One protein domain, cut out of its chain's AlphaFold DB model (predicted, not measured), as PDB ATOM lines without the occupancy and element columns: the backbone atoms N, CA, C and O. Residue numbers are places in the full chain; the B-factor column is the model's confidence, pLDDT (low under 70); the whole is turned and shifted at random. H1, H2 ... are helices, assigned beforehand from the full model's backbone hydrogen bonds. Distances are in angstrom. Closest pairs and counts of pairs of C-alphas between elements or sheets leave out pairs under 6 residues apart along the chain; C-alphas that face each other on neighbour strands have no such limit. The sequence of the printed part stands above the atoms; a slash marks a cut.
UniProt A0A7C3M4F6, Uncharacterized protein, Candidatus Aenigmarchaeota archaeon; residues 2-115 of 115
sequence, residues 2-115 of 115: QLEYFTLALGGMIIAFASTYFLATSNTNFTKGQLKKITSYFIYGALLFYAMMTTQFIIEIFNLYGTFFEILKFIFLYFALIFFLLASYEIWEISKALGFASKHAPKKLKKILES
ATOM      1  N   GLN A   2     191.742  95.540  31.439       58.47
ATOM      2  CA  GLN A   2     192.291  95.678  32.813       58.47
ATOM      3  C   GLN A   2     192.012  97.048  33.465       58.47
ATOM      4  O   GLN A   2     191.631  97.098  34.629       58.47
ATOM      5  N   LEU A   3     192.113  98.143  32.702       65.38
ATOM      6  CA  LEU A   3     191.828  99.493  33.203       65.38
ATOM      7  C   LEU A   3     190.337  99.722  33.517       65.38
ATOM      8  O   LEU A   3     190.017 100.445  34.452       65.38
ATOM      9  N   GLU A   4     189.431  99.084  32.770       65.31
ATOM     10  CA  GLU A   4     187.977  99.190  32.978       65.31
ATOM     11  C   GLU A   4     187.530  98.404  34.213       65.31
ATOM     12  O   GLU A   4     186.721  98.887  34.998       65.31
ATOM     13  N   TYR A   5     188.094  97.210  34.431       71.56
ATOM     14  CA  TYR A   5     187.858  96.459  35.665       71.56
ATOM     15  C   TYR A   5     188.416  97.192  36.886       71.56
ATOM     16  O   TYR A   5     187.792  97.180  37.944       71.56
ATOM     17  N   PHE A   6     189.556  97.867  36.731       69.31
ATOM     18  CA  PHE A   6     190.163  98.664  37.790       69.31
ATOM     19  C   PHE A   6     189.295  99.870  38.182       69.31
ATOM     20  O   PHE A   6     189.039 100.086  39.367       69.31
ATOM     21  N   THR A   7     188.771 100.626  37.211       72.56
ATOM     22  CA  THR A   7     187.868 101.756  37.491       72.56
ATOM     23  C   THR A   7     186.518 101.309  38.047       72.56
ATOM     24  O   THR A   7     186.004 101.956  38.960       72.56
ATOM     25  N   LEU A   8     185.967 100.184  37.579       75.88
ATOM     26  CA  LEU A   8     184.766  99.573  38.163       75.88
ATOM     27  C   LEU A   8     184.990  99.128  39.615       75.88
ATOM     28  O   LEU A   8     184.135  99.377  40.463       75.88
ATOM     29  N   ALA A   9     186.137  98.514  39.920       72.75
ATOM     30  CA  ALA A   9     186.479  98.086  41.276       72.75
ATOM     31  C   ALA A   9     186.631  99.282  42.231       72.75
ATOM     32  O   ALA A   9     186.042  99.283  43.312       72.75
ATOM     33  N   LEU A  10     187.344 100.331  41.808       75.44
ATOM     34  CA  LEU A  10     187.472 101.576  42.572       75.44
ATOM     35  C   LEU A  10     186.118 102.263  42.787       75.44
ATOM     36  O   LEU A  10     185.795 102.647  43.911       75.44
ATOM     37  N   GLY A  11     185.303 102.380  41.735       77.56
ATOM     38  CA  GLY A  11     183.963 102.960  41.822       77.56
ATOM     39  C   GLY A  11     183.060 102.183  42.783       77.56
ATOM     40  O   GLY A  11     182.407 102.781  43.639       77.56
ATOM     41  N   GLY A  12     183.089 100.850  42.708       78.81
ATOM     42  CA  GLY A  12     182.367  99.970  43.624       78.81
ATOM     43  C   GLY A  12     182.794 100.153  45.080       78.81
ATOM     44  O   GLY A  12     181.939 100.244  45.955       78.81
ATOM     45  N   MET A  13     184.096 100.288  45.348       75.88
ATOM     46  CA  MET A  13     184.598 100.534  46.704       75.88
ATOM     47  C   MET A  13     184.187 101.891  47.258       75.88
ATOM     48  O   MET A  13     183.788 101.971  48.417       75.88
ATOM     49  N   ILE A  14     184.237 102.946  46.443       78.19
ATOM     50  CA  ILE A  14     183.810 104.289  46.856       78.19
ATOM     51  C   ILE A  14     182.320 104.285  47.198       78.19
ATOM     52  O   ILE A  14     181.936 104.785  48.255       78.19
ATOM     53  N   ILE A  15     181.487 103.685  46.342       81.69
ATOM     54  CA  ILE A  15     180.044 103.579  46.587       81.69
ATOM     55  C   ILE A  15     179.788 102.761  47.850       81.69
ATOM     56  O   ILE A  15     179.033 103.195  48.713       81.69
ATOM     57  N   ALA A  16     180.444 101.610  48.003       74.94
ATOM     58  CA  ALA A  16     180.206 100.725  49.131       74.94
ATOM     59  C   ALA A  16     180.699 101.327  50.463       74.94
ATOM     60  O   ALA A  16     180.014 101.212  51.485       74.94
ATOM     61  N   PHE A  17     181.820 102.056  50.453       76.94
ATOM     62  CA  PHE A  17     182.283 102.850  51.591       76.94
ATOM     63  C   PHE A  17     181.296 103.975  51.924       76.94
ATOM     64  O   PHE A  17     180.887 104.104  53.078       76.94
ATOM     65  N   ALA A  18     180.847 104.742  50.925       78.69
ATOM     66  CA  ALA A  18     179.876 105.819  51.110       78.69
ATOM     67  C   ALA A  18     178.536 105.297  51.645       78.69
ATOM     68  O   ALA A  18     177.979 105.877  52.575       78.69
ATOM     69  N   SER A  19     178.041 104.170  51.127       76.81
ATOM     70  CA  SER A  19     176.838 103.505  51.633       76.81
ATOM     71  C   SER A  19     177.017 103.050  53.078       76.81
ATOM     72  O   SER A  19     176.136 103.287  53.898       76.81
ATOM     73  N   THR A  20     178.164 102.456  53.416       73.38
ATOM     74  CA  THR A  20     178.470 101.999  54.783       73.38
ATOM     75  C   THR A  20     178.570 103.173  55.756       73.38
ATOM     76  O   THR A  20     178.026 103.114  56.857       73.38
ATOM     77  N   TYR A  21     179.204 104.271  55.345       73.69
ATOM     78  CA  TYR A  21     179.291 105.506  56.120       73.69
ATOM     79  C   TYR A  21     177.918 106.172  56.299       73.69
ATOM     80  O   TYR A  21     177.559 106.610  57.395       73.69
ATOM     81  N   PHE A  22     177.104 106.210  55.244       75.81
ATOM     82  CA  PHE A  22     175.745 106.736  55.315       75.81
ATOM     83  C   PHE A  22     174.862 105.881  56.229       75.81
ATOM     84  O   PHE A  22     174.123 106.426  57.047       75.81
ATOM     85  N   LEU A  23     175.004 104.553  56.174       72.19
ATOM     86  CA  LEU A  23     174.415 103.622  57.137       72.19
ATOM     87  C   LEU A  23     174.898 103.917  58.559       72.19
ATOM     88  O   LEU A  23     174.070 104.005  59.452       72.19
ATOM     89  N   ALA A  24     176.193 104.152  58.788       67.00
ATOM     90  CA  ALA A  24     176.732 104.516  60.107       67.00
ATOM     91  C   ALA A  24     176.042 105.748  60.682       67.00
ATOM     92  O   ALA A  24     175.633 105.766  61.844       67.00
ATOM     93  N   THR A  25     175.876 106.749  59.826       67.75
ATOM     94  CA  THR A  25     175.314 108.039  60.196       67.75
ATOM     95  C   THR A  25     173.801 107.937  60.401       67.75
ATOM     96  O   THR A  25     173.287 108.451  61.390       67.75
ATOM     97  N   SER A  26     173.072 107.221  59.537       64.25
ATOM     98  CA  SER A  26     171.605 107.096  59.607       64.25
ATOM     99  C   SER A  26     171.129 106.109  60.679       64.25
ATOM    100  O   SER A  26     170.047 106.270  61.248       64.25
ATOM    101  N   ASN A  27     171.963 105.130  61.031       57.84
ATOM    102  CA  ASN A  27     171.706 104.147  62.077       57.84
ATOM    103  C   ASN A  27     171.702 104.770  63.493       57.84
ATOM    104  O   ASN A  27     171.293 104.127  64.458       57.84
ATOM    105  N   THR A  28     172.063 106.055  63.632       54.06
ATOM    106  CA  THR A  28     171.755 106.844  64.839       54.06
ATOM    107  C   THR A  28     170.249 107.070  65.037       54.06
ATOM    108  O   THR A  28     169.822 107.178  66.187       54.06
ATOM    109  N   ASN A  29     169.447 107.046  63.963       52.72
ATOM    110  CA  ASN A  29     168.029 107.415  63.981       52.72
ATOM    111  C   ASN A  29     167.043 106.231  63.879       52.72
ATOM    112  O   ASN A  29     165.908 106.372  64.331       52.72
ATOM    113  N   PHE A  30     167.436 105.070  63.327       48.09
ATOM    114  CA  PHE A  30     166.479 104.000  62.967       48.09
ATOM    115  C   PHE A  30     166.488 102.725  63.833       48.09
ATOM    116  O   PHE A  30     165.455 102.063  63.924       48.09
ATOM    117  N   THR A  31     167.582 102.361  64.509       57.66
ATOM    118  CA  THR A  31     167.629 101.136  65.337       57.66
ATOM    119  C   THR A  31     167.579 101.460  66.833       57.66
ATOM    120  O   THR A  31     168.475 102.088  67.395       57.66
ATOM    121  N   LYS A  32     166.522 101.005  67.519       61.25
ATOM    122  CA  LYS A  32     166.437 100.988  68.992       61.25
ATOM    123  C   LYS A  32     166.808  99.589  69.510       61.25
ATOM    124  O   LYS A  32     166.421  98.589  68.913       61.25
ATOM    125  N   GLY A  33     167.535  99.508  70.627       67.50
ATOM    126  CA  GLY A  33     167.855  98.238  71.309       67.50
ATOM    127  C   GLY A  33     169.065  97.466  70.748       67.50
ATOM    128  O   GLY A  33     169.999  98.067  70.222       67.50
ATOM    129  N   GLN A  34     169.058  96.130  70.881       64.94
ATOM    130  CA  GLN A  34     170.173  95.223  70.523       64.94
ATOM    131  C   GLN A  34     170.553  95.265  69.030       64.94
ATOM    132  O   GLN A  34     171.725  95.132  68.682       64.94
ATOM    133  N   LEU A  35     169.589  95.563  68.153       71.38
ATOM    134  CA  LEU A  35     169.815  95.767  66.718       71.38
ATOM    135  C   LEU A  35     170.790  96.917  66.430       71.38
ATOM    136  O   LEU A  35     171.605  96.813  65.520       71.38
ATOM    137  N   LYS A  36     170.783  97.984  67.244       77.06
ATOM    138  CA  LYS A  36     171.737  99.093  67.096       77.06
ATOM    139  C   LYS A  36     173.171  98.623  67.324       77.06
ATOM    140  O   LYS A  36     174.065  99.015  66.583       77.06
ATOM    141  N   LYS A  37     173.375  97.761  68.324       78.50
ATOM    142  CA  LYS A  37     174.688  97.232  68.710       78.50
ATOM    143  C   LYS A  37     175.266  96.326  67.619       78.50
ATOM    144  O   LYS A  37     176.419  96.513  67.239       78.50
ATOM    145  N   ILE A  38     174.444  95.434  67.057       82.50
ATOM    146  CA  ILE A  38     174.811  94.593  65.903       82.50
ATOM    147  C   ILE A  38     175.235  95.463  64.729       82.50
ATOM    148  O   ILE A  38     176.327  95.294  64.193       82.50
ATOM    149  N   THR A  39     174.384  96.416  64.349       80.94
ATOM    150  CA  THR A  39     174.650  97.253  63.184       80.94
ATOM    151  C   THR A  39     175.881  98.134  63.404       80.94
ATOM    152  O   THR A  39     176.679  98.285  62.489       80.94
ATOM    153  N   SER A  40     176.118  98.645  64.618       83.56
ATOM    154  CA  SER A  40     177.362  99.353  64.947       83.56
ATOM    155  C   SER A  40     178.595  98.465  64.777       83.56
ATOM    156  O   SER A  40     179.535  98.879  64.104       83.56
ATOM    157  N   TYR A  41     178.600  97.246  65.327       88.38
ATOM    158  CA  TYR A  41     179.730  96.330  65.152       88.38
ATOM    159  C   TYR A  41     179.963  95.971  63.686       88.38
ATOM    160  O   TYR A  41     181.099  96.008  63.222       88.38
ATOM    161  N   PHE A  42     178.893  95.715  62.935       85.44
ATOM    162  CA  PHE A  42     178.976  95.438  61.506       85.44
ATOM    163  C   PHE A  42     179.584  96.609  60.724       85.44
ATOM    164  O   PHE A  42     180.443  96.411  59.872       85.44
ATOM    165  N   ILE A  43     179.183  97.837  61.050       84.88
ATOM    166  CA  ILE A  43     179.666  99.053  60.393       84.88
ATOM    167  C   ILE A  43     181.139  99.317  60.699       84.88
ATOM    168  O   ILE A  43     181.901  99.601  59.778       84.88
ATOM    169  N   TYR A  44     181.566  99.190  61.958       86.06
ATOM    170  CA  TYR A  44     182.983  99.325  62.304       86.06
ATOM    171  C   TYR A  44     183.831  98.232  61.645       86.06
ATOM    172  O   TYR A  44     184.894  98.534  61.103       86.06
ATOM    173  N   GLY A  45     183.335  96.990  61.613       90.06
ATOM    174  CA  GLY A  45     183.977  95.889  60.894       90.06
ATOM    175  C   GLY A  45     184.122  96.178  59.400       90.06
ATOM    176  O   GLY A  45     185.207  96.028  58.843       90.06
ATOM    177  N   ALA A  46     183.063  96.682  58.763       88.00
ATOM    178  CA  ALA A  46     183.073  97.052  57.353       88.00
ATOM    179  C   ALA A  46     184.042  98.209  57.056       88.00
ATOM    180  O   ALA A  46     184.811  98.122  56.105       88.00
ATOM    181  N   LEU A  47     184.071  99.264  57.881       87.38
ATOM    182  CA  LEU A  47     185.017 100.377  57.723       87.38
ATOM    183  C   LEU A  47     186.477  99.911  57.797       87.38
ATOM    184  O   LEU A  47     187.289 100.300  56.958       87.38
ATOM    185  N   LEU A  48     186.803  99.049  58.762       91.81
ATOM    186  CA  LEU A  48     188.141  98.469  58.899       91.81
ATOM    187  C   LEU A  48     188.487  97.551  57.724       91.81
ATOM    188  O   LEU A  48     189.613  97.574  57.234       91.81
ATOM    189  N   PHE A  49     187.515  96.789  57.224       90.88
ATOM    190  CA  PHE A  49     187.694  95.967  56.034       90.88
ATOM    191  C   PHE A  49     187.972  96.820  54.786       90.88
ATOM    192  O   PHE A  49     188.886  96.509  54.027       90.88
ATOM    193  N   TYR A  50     187.270  97.942  54.597       87.75
ATOM    194  CA  TYR A  50     187.593  98.879  53.516       87.75
ATOM    195  C   TYR A  50     188.971  99.517  53.696       87.75
ATOM    196  O   TYR A  50     189.712  99.615  52.725       87.75
ATOM    197  N   ALA A  51     189.358  99.901  54.916       87.75
ATOM    198  CA  ALA A  51     190.700 100.420  55.185       87.75
ATOM    199  C   ALA A  51     191.793  99.392  54.835       87.75
ATOM    200  O   ALA A  51     192.816  99.746  54.242       87.75
ATOM    201  N   MET A  52     191.551  98.113  55.132       94.25
ATOM    202  CA  MET A  52     192.406  96.995  54.729       94.25
ATOM    203  C   MET A  52     192.519  96.894  53.202       94.25
ATOM    204  O   MET A  52     193.635  96.887  52.684       94.25
ATOM    205  N   MET A  53     191.391  96.898  52.482       89.88
ATOM    206  CA  MET A  53     191.374  96.840  51.014       89.88
ATOM    207  C   MET A  53     192.089  98.041  50.384       89.88
ATOM    208  O   MET A  53     192.890  97.870  49.470       89.88
ATOM    209  N   THR A  54     191.873  99.252  50.901       87.62
ATOM    210  CA  THR A  54     192.576 100.461  50.450       87.62
ATOM    211  C   THR A  54     194.080 100.351  50.684       87.62
ATOM    212  O   THR A  54     194.869 100.699  49.810       87.62
ATOM    213  N   THR A  55     194.498  99.823  51.837       90.50
ATOM    214  CA  THR A  55     195.921  99.603  52.134       90.50
ATOM    215  C   THR A  55     196.526  98.578  51.174       90.50
ATOM    216  O   THR A  55     197.619  98.802  50.663       90.50
ATOM    217  N   GLN A  56     195.804  97.495  50.862       90.94
ATOM    218  CA  GLN A  56     196.216  96.515  49.853       90.94
ATOM    219  C   GLN A  56     196.374  97.163  48.470       90.94
ATOM    220  O   GLN A  56     197.399  96.960  47.826       90.94
ATOM    221  N   PHE A  57     195.428  98.006  48.048       86.31
ATOM    222  CA  PHE A  57     195.543  98.745  46.789       86.31
ATOM    223  C   PHE A  57     196.764  99.662  46.746       86.31
ATOM    224  O   PHE A  57     197.453  99.721  45.731       86.31
ATOM    225  N   ILE A  58     197.058 100.366  47.840       87.31
ATOM    226  CA  ILE A  58     198.257 101.208  47.936       87.31
ATOM    227  C   ILE A  58     199.520 100.347  47.798       87.31
ATOM    228  O   ILE A  58     200.423 100.712  47.047       87.31
ATOM    229  N   ILE A  59     199.576  99.192  48.467       90.25
ATOM    230  CA  ILE A  59     200.712  98.264  48.354       90.25
ATOM    231  C   ILE A  59     200.892  97.801  46.906       90.25
ATOM    232  O   ILE A  59     202.015  97.810  46.411       90.25
ATOM    233  N   GLU A  60     199.805  97.445  46.225       88.06
ATOM    234  CA  GLU A  60     199.839  96.967  44.840       88.06
ATOM    235  C   GLU A  60     200.263  98.061  43.849       88.06
ATOM    236  O   GLU A  60     201.139  97.822  43.021       88.06
ATOM    237  N   ILE A  61     199.695  99.268  43.950       87.94
ATOM    238  CA  ILE A  61     199.975 100.383  43.026       87.94
ATOM    239  C   ILE A  61     201.420 100.869  43.162       87.94
ATOM    240  O   ILE A  61     202.078 101.152  42.162       87.94
ATOM    241  N   PHE A  62     201.916 100.972  44.395       89.94
ATOM    242  CA  PHE A  62     203.257 101.485  44.678       89.94
ATOM    243  C   PHE A  62     204.309 100.378  44.838       89.94
ATOM    244  O   PHE A  62     205.466 100.681  45.119       89.94
ATOM    245  N   ASN A  63     203.925  99.110  44.651       88.94
ATOM    246  CA  ASN A  63     204.790  97.938  44.800       88.94
ATOM    247  C   ASN A  63     205.505  97.884  46.173       88.94
ATOM    248  O   ASN A  63     206.692  97.573  46.262       88.94
ATOM    249  N   LEU A  64     204.788  98.214  47.255       87.94
ATOM    250  CA  LEU A  64     205.327  98.373  48.620       87.94
ATOM    251  C   LEU A  64     205.353  97.058  49.420       87.94
ATOM    252  O   LEU A  64     205.112  97.056  50.632       87.94
ATOM    253  N   TYR A  65     205.612  95.932  48.764       88.31
ATOM    254  CA  TYR A  65     205.662  94.628  49.429       88.31
ATOM    255  C   TYR A  65     206.796  94.560  50.461       88.31
ATOM    256  O   TYR A  65     207.853  95.165  50.286       88.31
ATOM    257  N   GLY A  66     206.570  93.839  51.560       87.94
ATOM    258  CA  GLY A  66     207.524  93.717  52.670       87.94
ATOM    259  C   GLY A  66     207.728  94.989  53.504       87.94
ATOM    260  O   GLY A  66     208.649  95.050  54.320       87.94
ATOM    261  N   THR A  67     206.899  96.019  53.316       90.50
ATOM    262  CA  THR A  67     206.969  97.265  54.093       90.50
ATOM    263  C   THR A  67     205.990  97.270  55.270       90.50
ATOM    264  O   THR A  67     205.113  96.415  55.401       90.50
ATOM    265  N   PHE A  68     206.086  98.299  56.119       89.88
ATOM    266  CA  PHE A  68     205.148  98.541  57.221       89.88
ATOM    267  C   PHE A  68     203.667  98.563  56.783       89.88
ATOM    268  O   PHE A  68     202.789  98.225  57.577       89.88
ATOM    269  N   PHE A  69     203.371  98.903  55.523       87.75
ATOM    270  CA  PHE A  69     202.000  98.895  55.005       87.75
ATOM    271  C   PHE A  69     201.361  97.499  55.031       87.75
ATOM    272  O   PHE A  69     200.159  97.390  55.274       87.75
ATOM    273  N   GLU A  70     202.135  96.423  54.861       89.12
ATOM    274  CA  GLU A  70     201.606  95.059  54.992       89.12
ATOM    275  C   GLU A  70     201.178  94.753  56.425       89.12
ATOM    276  O   GLU A  70     200.105  94.191  56.645       89.12
ATOM    277  N   ILE A  71     201.975  95.178  57.408       92.75
ATOM    278  CA  ILE A  71     201.635  95.041  58.829       92.75
ATOM    279  C   ILE A  71     200.351  95.822  59.122       92.75
ATOM    280  O   ILE A  71     199.429  95.292  59.742       92.75
ATOM    281  N   LEU A  72     200.253  97.055  58.619       92.81
ATOM    282  CA  LEU A  72     199.067  97.894  58.781       92.81
ATOM    283  C   LEU A  72     197.809  97.242  58.179       92.81
ATOM    284  O   LEU A  72     196.756  97.228  58.819       92.81
ATOM    285  N   LYS A  73     197.926  96.625  56.995       93.25
ATOM    286  CA  LYS A  73     196.848  95.837  56.377       93.25
ATOM    287  C   LYS A  73     196.378  94.709  57.298       93.25
ATOM    288  O   LYS A  73     195.174  94.545  57.495       93.25
ATOM    289  N   PHE A  74     197.303  93.938  57.873       93.75
ATOM    290  CA  PHE A  74     196.953  92.845  58.786       93.75
ATOM    291  C   PHE A  74     196.291  93.342  60.071       93.75
ATOM    292  O   PHE A  74     195.344  92.715  60.542       93.75
ATOM    293  N   ILE A  75     196.725  94.486  60.602       95.44
ATOM    294  CA  ILE A  75     196.086  95.123  61.757       95.44
ATOM    295  C   ILE A  75     194.625  95.459  61.433       95.44
ATOM    296  O   ILE A  75     193.728  95.074  62.185       95.44
ATOM    297  N   PHE A  76     194.362  96.114  60.297       94.69
ATOM    298  CA  PHE A  76     192.992  96.426  59.881       94.69
ATOM    299  C   PHE A  76     192.137  95.170  59.687       94.69
ATOM    300  O   PHE A  76     190.999  95.134  60.157       94.69
ATOM    301  N   LEU A  77     192.690  94.123  59.066       95.38
ATOM    302  CA  LEU A  77     192.002  92.841  58.906       95.38
ATOM    303  C   LEU A  77     191.634  92.221  60.259       95.38
ATOM    304  O   LEU A  77     190.503  91.781  60.455       95.38
ATOM    305  N   TYR A  78     192.583  92.195  61.194       96.56
ATOM    306  CA  TYR A  78     192.392  91.585  62.503       96.56
ATOM    307  C   TYR A  78     191.281  92.285  63.287       96.56
ATOM    308  O   TYR A  78     190.362  91.632  63.781       96.56
ATOM    309  N   PHE A  79     191.298  93.620  63.333       94.56
ATOM    310  CA  PHE A  79     190.223  94.369  63.975       94.56
ATOM    311  C   PHE A  79     188.879  94.176  63.264       94.56
ATOM    312  O   PHE A  79     187.869  93.994  63.942       94.56
ATOM    313  N   ALA A  80     188.847  94.144  61.927       94.25
ATOM    314  CA  ALA A  80     187.613  93.884  61.184       94.25
ATOM    315  C   ALA A  80     186.981  92.540  61.588       94.25
ATOM    316  O   ALA A  80     185.784  92.478  61.868       94.25
ATOM    317  N   LEU A  81     187.795  91.484  61.702       94.56
ATOM    318  CA  LEU A  81     187.340  90.160  62.137       94.56
ATOM    319  C   LEU A  81     186.777  90.171  63.561       94.56
ATOM    320  O   LEU A  81     185.730  89.568  63.792       94.56
ATOM    321  N   ILE A  82     187.415  90.877  64.501       95.94
ATOM    322  CA  ILE A  82     186.893  91.015  65.872       95.94
ATOM    323  C   ILE A  82     185.497  91.642  65.848       95.94
ATOM    324  O   ILE A  82     184.576  91.136  66.487       95.94
ATOM    325  N   PHE A  83     185.318  92.727  65.095       92.81
ATOM    326  CA  PHE A  83     184.029  93.407  65.005       92.81
ATOM    327  C   PHE A  83     182.952  92.538  64.350       92.81
ATOM    328  O   PHE A  83     181.821  92.501  64.839       92.81
ATOM    329  N   PHE A  84     183.293  91.781  63.306       91.50
ATOM    330  CA  PHE A  84     182.357  90.827  62.714       91.50
ATOM    331  C   PHE A  84     181.998  89.691  63.673       91.50
ATOM    332  O   PHE A  84     180.823  89.355  63.779       91.50
ATOM    333  N   LEU A  85     182.958  89.160  64.437       93.38
ATOM    334  CA  LEU A  85     182.690  88.154  65.469       93.38
ATOM    335  C   LEU A  85     181.751  88.684  66.558       93.38
ATOM    336  O   LEU A  85     180.805  87.994  66.937       93.38
ATOM    337  N   LEU A  86     181.962  89.917  67.025       91.44
ATOM    338  CA  LEU A  86     181.068  90.566  67.987       91.44
ATOM    339  C   LEU A  86     179.658  90.748  67.410       91.44
ATOM    340  O   LEU A  86     178.675  90.470  68.096       91.44
ATOM    341  N   ALA A  87     179.540  91.157  66.144       88.38
ATOM    342  CA  ALA A  87     178.248  91.254  65.468       88.38
ATOM    343  C   ALA A  87     177.558  89.882  65.362       88.38
ATOM    344  O   ALA A  87     176.373  89.765  65.675       88.38
ATOM    345  N   SER A  88     178.290  88.835  64.972       88.38
ATOM    346  CA  SER A  88     177.767  87.468  64.880       88.38
ATOM    347  C   SER A  88     177.319  86.919  66.234       88.38
ATOM    348  O   SER A  88     176.274  86.277  66.308       88.38
ATOM    349  N   TYR A  89     178.064  87.198  67.307       89.25
ATOM    350  CA  TYR A  89     177.689  86.803  68.663       89.25
ATOM    351  C   TYR A  89     176.362  87.439  69.099       89.25
ATOM    352  O   TYR A  89     175.474  86.752  69.601       89.25
ATOM    353  N   GLU A  90     176.185  88.736  68.851       85.31
ATOM    354  CA  GLU A  90     174.942  89.440  69.175       85.31
ATOM    355  C   GLU A  90     173.759  88.931  68.328       85.31
ATOM    356  O   GLU A  90     172.663  88.731  68.852       85.31
ATOM    357  N   ILE A  91     173.974  88.643  67.037       84.69
ATOM    358  CA  ILE A  91     172.959  88.002  66.181       84.69
ATOM    359  C   ILE A  91     172.569  86.633  66.745       84.69
ATOM    360  O   ILE A  91     171.384  86.296  66.789       84.69
ATOM    361  N   TRP A  92     173.544  85.845  67.195       84.75
ATOM    362  CA  TRP A  92     173.294  84.535  67.783       84.75
ATOM    363  C   TRP A  92     172.475  84.631  69.076       84.75
ATOM    364  O   TRP A  92     171.500  83.893  69.227       84.75
ATOM    365  N   GLU A  93     172.786  85.572  69.968       82.00
ATOM    366  CA  GLU A  93     171.988  85.820  71.178       82.00
ATOM    367  C   GLU A  93     170.541  86.220  70.845       82.00
ATOM    368  O   GLU A  93     169.596  85.662  71.412       82.00
ATOM    369  N   ILE A  94     170.333  87.093  69.851       77.88
ATOM    370  CA  ILE A  94     168.982  87.422  69.368       77.88
ATOM    371  C   ILE A  94     168.289  86.185  68.782       77.88
ATOM    372  O   ILE A  94     167.113  85.948  69.057       77.88
ATOM    373  N   SER A  95     169.000  85.360  68.009       76.56
ATOM    374  CA  SER A  95     168.433  84.154  67.392       76.56
ATOM    375  C   SER A  95     167.952  83.129  68.428       76.56
ATOM    376  O   SER A  95     166.931  82.465  68.218       76.56
ATOM    377  N   LYS A  96     168.626  83.047  69.585       73.50
ATOM    378  CA  LYS A  96     168.147  82.264  70.728       73.50
ATOM    379  C   LYS A  96     166.875  82.850  71.322       73.50
ATOM    380  O   LYS A  96     165.922  82.110  71.551       73.50
ATOM    381  N   ALA A  97     166.854  84.162  71.563       66.38
ATOM    382  CA  ALA A  97     165.717  84.847  72.174       66.38
ATOM    383  C   ALA A  97     164.453  84.797  71.293       66.38
ATOM    384  O   ALA A  97     163.343  84.660  71.808       66.38
ATOM    385  N   LEU A  98     164.622  84.850  69.968       64.06
ATOM    386  CA  LEU A  98     163.545  84.727  68.980       64.06
ATOM    387  C   LEU A  98     163.057  83.280  68.774       64.06
ATOM    388  O   LEU A  98     162.099  83.064  68.038       64.06
ATOM    389  N   GLY A  99     163.667  82.286  69.430       53.25
ATOM    390  CA  GLY A  99     163.211  80.895  69.390       53.25
ATOM    391  C   GLY A  99     163.630  80.100  68.148       53.25
ATOM    392  O   GLY A  99     163.243  78.939  68.036       53.25
ATOM    393  N   PHE A 100     164.460  80.656  67.256       55.44
ATOM    394  CA  PHE A 100     165.049  79.895  66.143       55.44
ATOM    395  C   PHE A 100     165.992  78.789  66.651       55.44
ATOM    396  O   PHE A 100     166.064  77.712  66.062       55.44
ATOM    397  N   ALA A 101     166.638  78.996  67.806       52.62
ATOM    398  CA  ALA A 101     167.227  77.917  68.598       52.62
ATOM    399  C   ALA A 101     166.141  77.305  69.507       52.62
ATOM    400  O   ALA A 101     165.969  77.692  70.664       52.62
ATOM    401  N   SER A 102     165.388  76.357  68.950       49.09
ATOM    402  CA  SER A 102     164.131  75.754  69.436       49.09
ATOM    403  C   SER A 102     164.045  75.269  70.895       49.09
ATOM    404  O   SER A 102     162.968  74.874  71.342       49.09
ATOM    405  N   LYS A 103     165.122  75.296  71.688       53.62
ATOM    406  CA  LYS A 103     165.097  74.815  73.078       53.62
ATOM    407  C   LYS A 103     164.620  75.848  74.103       53.62
ATOM    408  O   LYS A 103     164.262  75.427  75.200       53.62
ATOM    409  N   HIS A 104     164.621  77.154  73.814       51.81
ATOM    410  CA  HIS A 104     164.334  78.220  74.804       51.81
ATOM    411  C   HIS A 104     163.344  79.290  74.300       51.81
ATOM    412  O   HIS A 104     163.447  80.463  74.655       51.81
ATOM    413  N   ALA A 105     162.355  78.915  73.485       51.22
ATOM    414  CA  ALA A 105     161.307  79.857  73.095       51.22
ATOM    415  C   ALA A 105     160.525  80.346  74.341       51.22
ATOM    416  O   ALA A 105     160.043  79.519  75.125       51.22
ATOM    417  N   PRO A 106     160.364  81.668  74.553       56.53
ATOM    418  CA  PRO A 106     159.590  82.190  75.675       56.53
ATOM    419  C   PRO A 106     158.139  81.697  75.586       56.53
ATOM    420  O   PRO A 106     157.543  81.692  74.510       56.53
ATOM    421  N   LYS A 107     157.544  81.298  76.725       57.62
ATOM    422  CA  LYS A 107     156.219  80.634  76.810       57.62
ATOM    423  C   LYS A 107     155.106  81.309  75.985       57.62
ATOM    424  O   LYS A 107     154.195  80.625  75.532       57.62
ATOM    425  N   LYS A 108     155.178  82.631  75.775       55.88
ATOM    426  CA  LYS A 108     154.225  83.393  74.947       55.88
ATOM    427  C   LYS A 108     154.287  83.049  73.452       55.88
ATOM    428  O   LYS A 108     153.239  82.988  72.828       55.88
ATOM    429  N   LEU A 109     155.474  82.800  72.898       54.53
ATOM    430  CA  LEU A 109     155.666  82.423  71.489       54.53
ATOM    431  C   LEU A 109     155.277  80.965  71.237       54.53
ATOM    432  O   LEU A 109     154.677  80.652  70.217       54.53
ATOM    433  N   LYS A 110     155.535  80.092  72.216       56.28
ATOM    434  CA  LYS A 110     155.128  78.683  72.158       56.28
ATOM    435  C   LYS A 110     153.611  78.528  71.986       56.28
ATOM    436  O   LYS A 110     153.161  77.734  71.176       56.28
ATOM    437  N   LYS A 111     152.840  79.376  72.674       58.78
ATOM    438  CA  LYS A 111     151.371  79.400  72.613       58.78
ATOM    439  C   LYS A 111     150.801  79.855  71.258       58.78
ATOM    440  O   LYS A 111     149.649  79.563  70.990       58.78
ATOM    441  N   ILE A 112     151.582  80.587  70.458       61.91
ATOM    442  CA  ILE A 112     151.193  81.063  69.115       61.91
ATOM    443  C   ILE A 112     151.628  80.061  68.033       61.91
ATOM    444  O   ILE A 112     151.007  79.976  66.986       61.91
ATOM    445  N   LEU A 113     152.702  79.303  68.275       52.88
ATOM    446  CA  LEU A 113     153.192  78.265  67.358       52.88
ATOM    447  C   LEU A 113     152.428  76.935  67.478       52.88
ATOM    448  O   LEU A 113     152.423  76.160  66.530       52.88
ATOM    449  N   GLU A 114     151.826  76.656  68.638       56.16
ATOM    450  CA  GLU A 114     151.012  75.454  68.902       56.16
ATOM    451  C   GLU A 114     149.495  75.688  68.697       56.16
ATOM    452  O   GLU A 114     148.705  74.780  68.956       56.16
ATOM    453  N   SER A 115     149.084  76.889  68.266       48.00
ATOM    454  CA  SER A 115     147.705  77.234  67.870       48.00
ATOM    455  C   SER A 115     147.543  77.222  66.360       48.00
ATOM    456  O   SER A 115     146.520  76.687  65.885       48.00
TER     457      SER A 115
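Overview. This is residues 2 to 115 of the 115 residues of an uncharacterized protein of Candidatus Aenigmarchaeota archaeon (UniProt A0A7C3M4F6). Three long helices, H1, H2 and H3, run up and back side by side in a row with H2 in the middle, and a short helix, H4, sits off beyond the last turn of H3, lengthening the whole. Residues 2 to 9 of H1 stick out from the row. The printed part has 114 residues with four named helices in the order H1, H2, H3, H4 and no named strand; its class is all helix. It is only just loose, close to extended, with a radius of gyration of the C-alphas of 19.6 A, and spans 64 by 27 by 26 A.

Along the chain. H3, the longest helix, covers residues 68 to 97 and measures 44.3 A, from C-alpha 68 at (205.148, 98.541, 57.221). H2, residues 34 to 62, measures 42.4 A. H1, residues 2 to 30, measures 40.6 A from C-alpha 2 at (192.291, 95.678, 32.813), with a kink of 30 degrees near residue 24. H4, residues 107 to 113, ends with C-alpha 113 at (153.192, 78.265, 67.358).

Arrangement. H3 touches H2, and the closest C-alphas are those of Gly 45 and Ala 80, 4.2 A apart. They form a helical hairpin, opposite ways at a shallow tilt of 21 degrees. H2 touches H1 in another helical hairpin, opposite ways at a shallow tilt of 25 degrees, with the C-alphas of Ala 24 and Ile 43 closest at 6.2 A. H1 and H3 are apart, and H4 is apart from H1, H2 and H3. In H2 and H3 every O i to N i+4 pair is within hydrogen-bond range; in H1 22 of 25 are, in H4 2 of 3.

Size, cuts and confidence. The C-alphas farthest apart, those of Asn 63 and Ser 115, are 65.0 A apart. The printed part has no cut and no long link. Mean pLDDT of the printed part is 77.3; residues 2 to 4, 6, 24 to 34 and 97 to 115 are under 70.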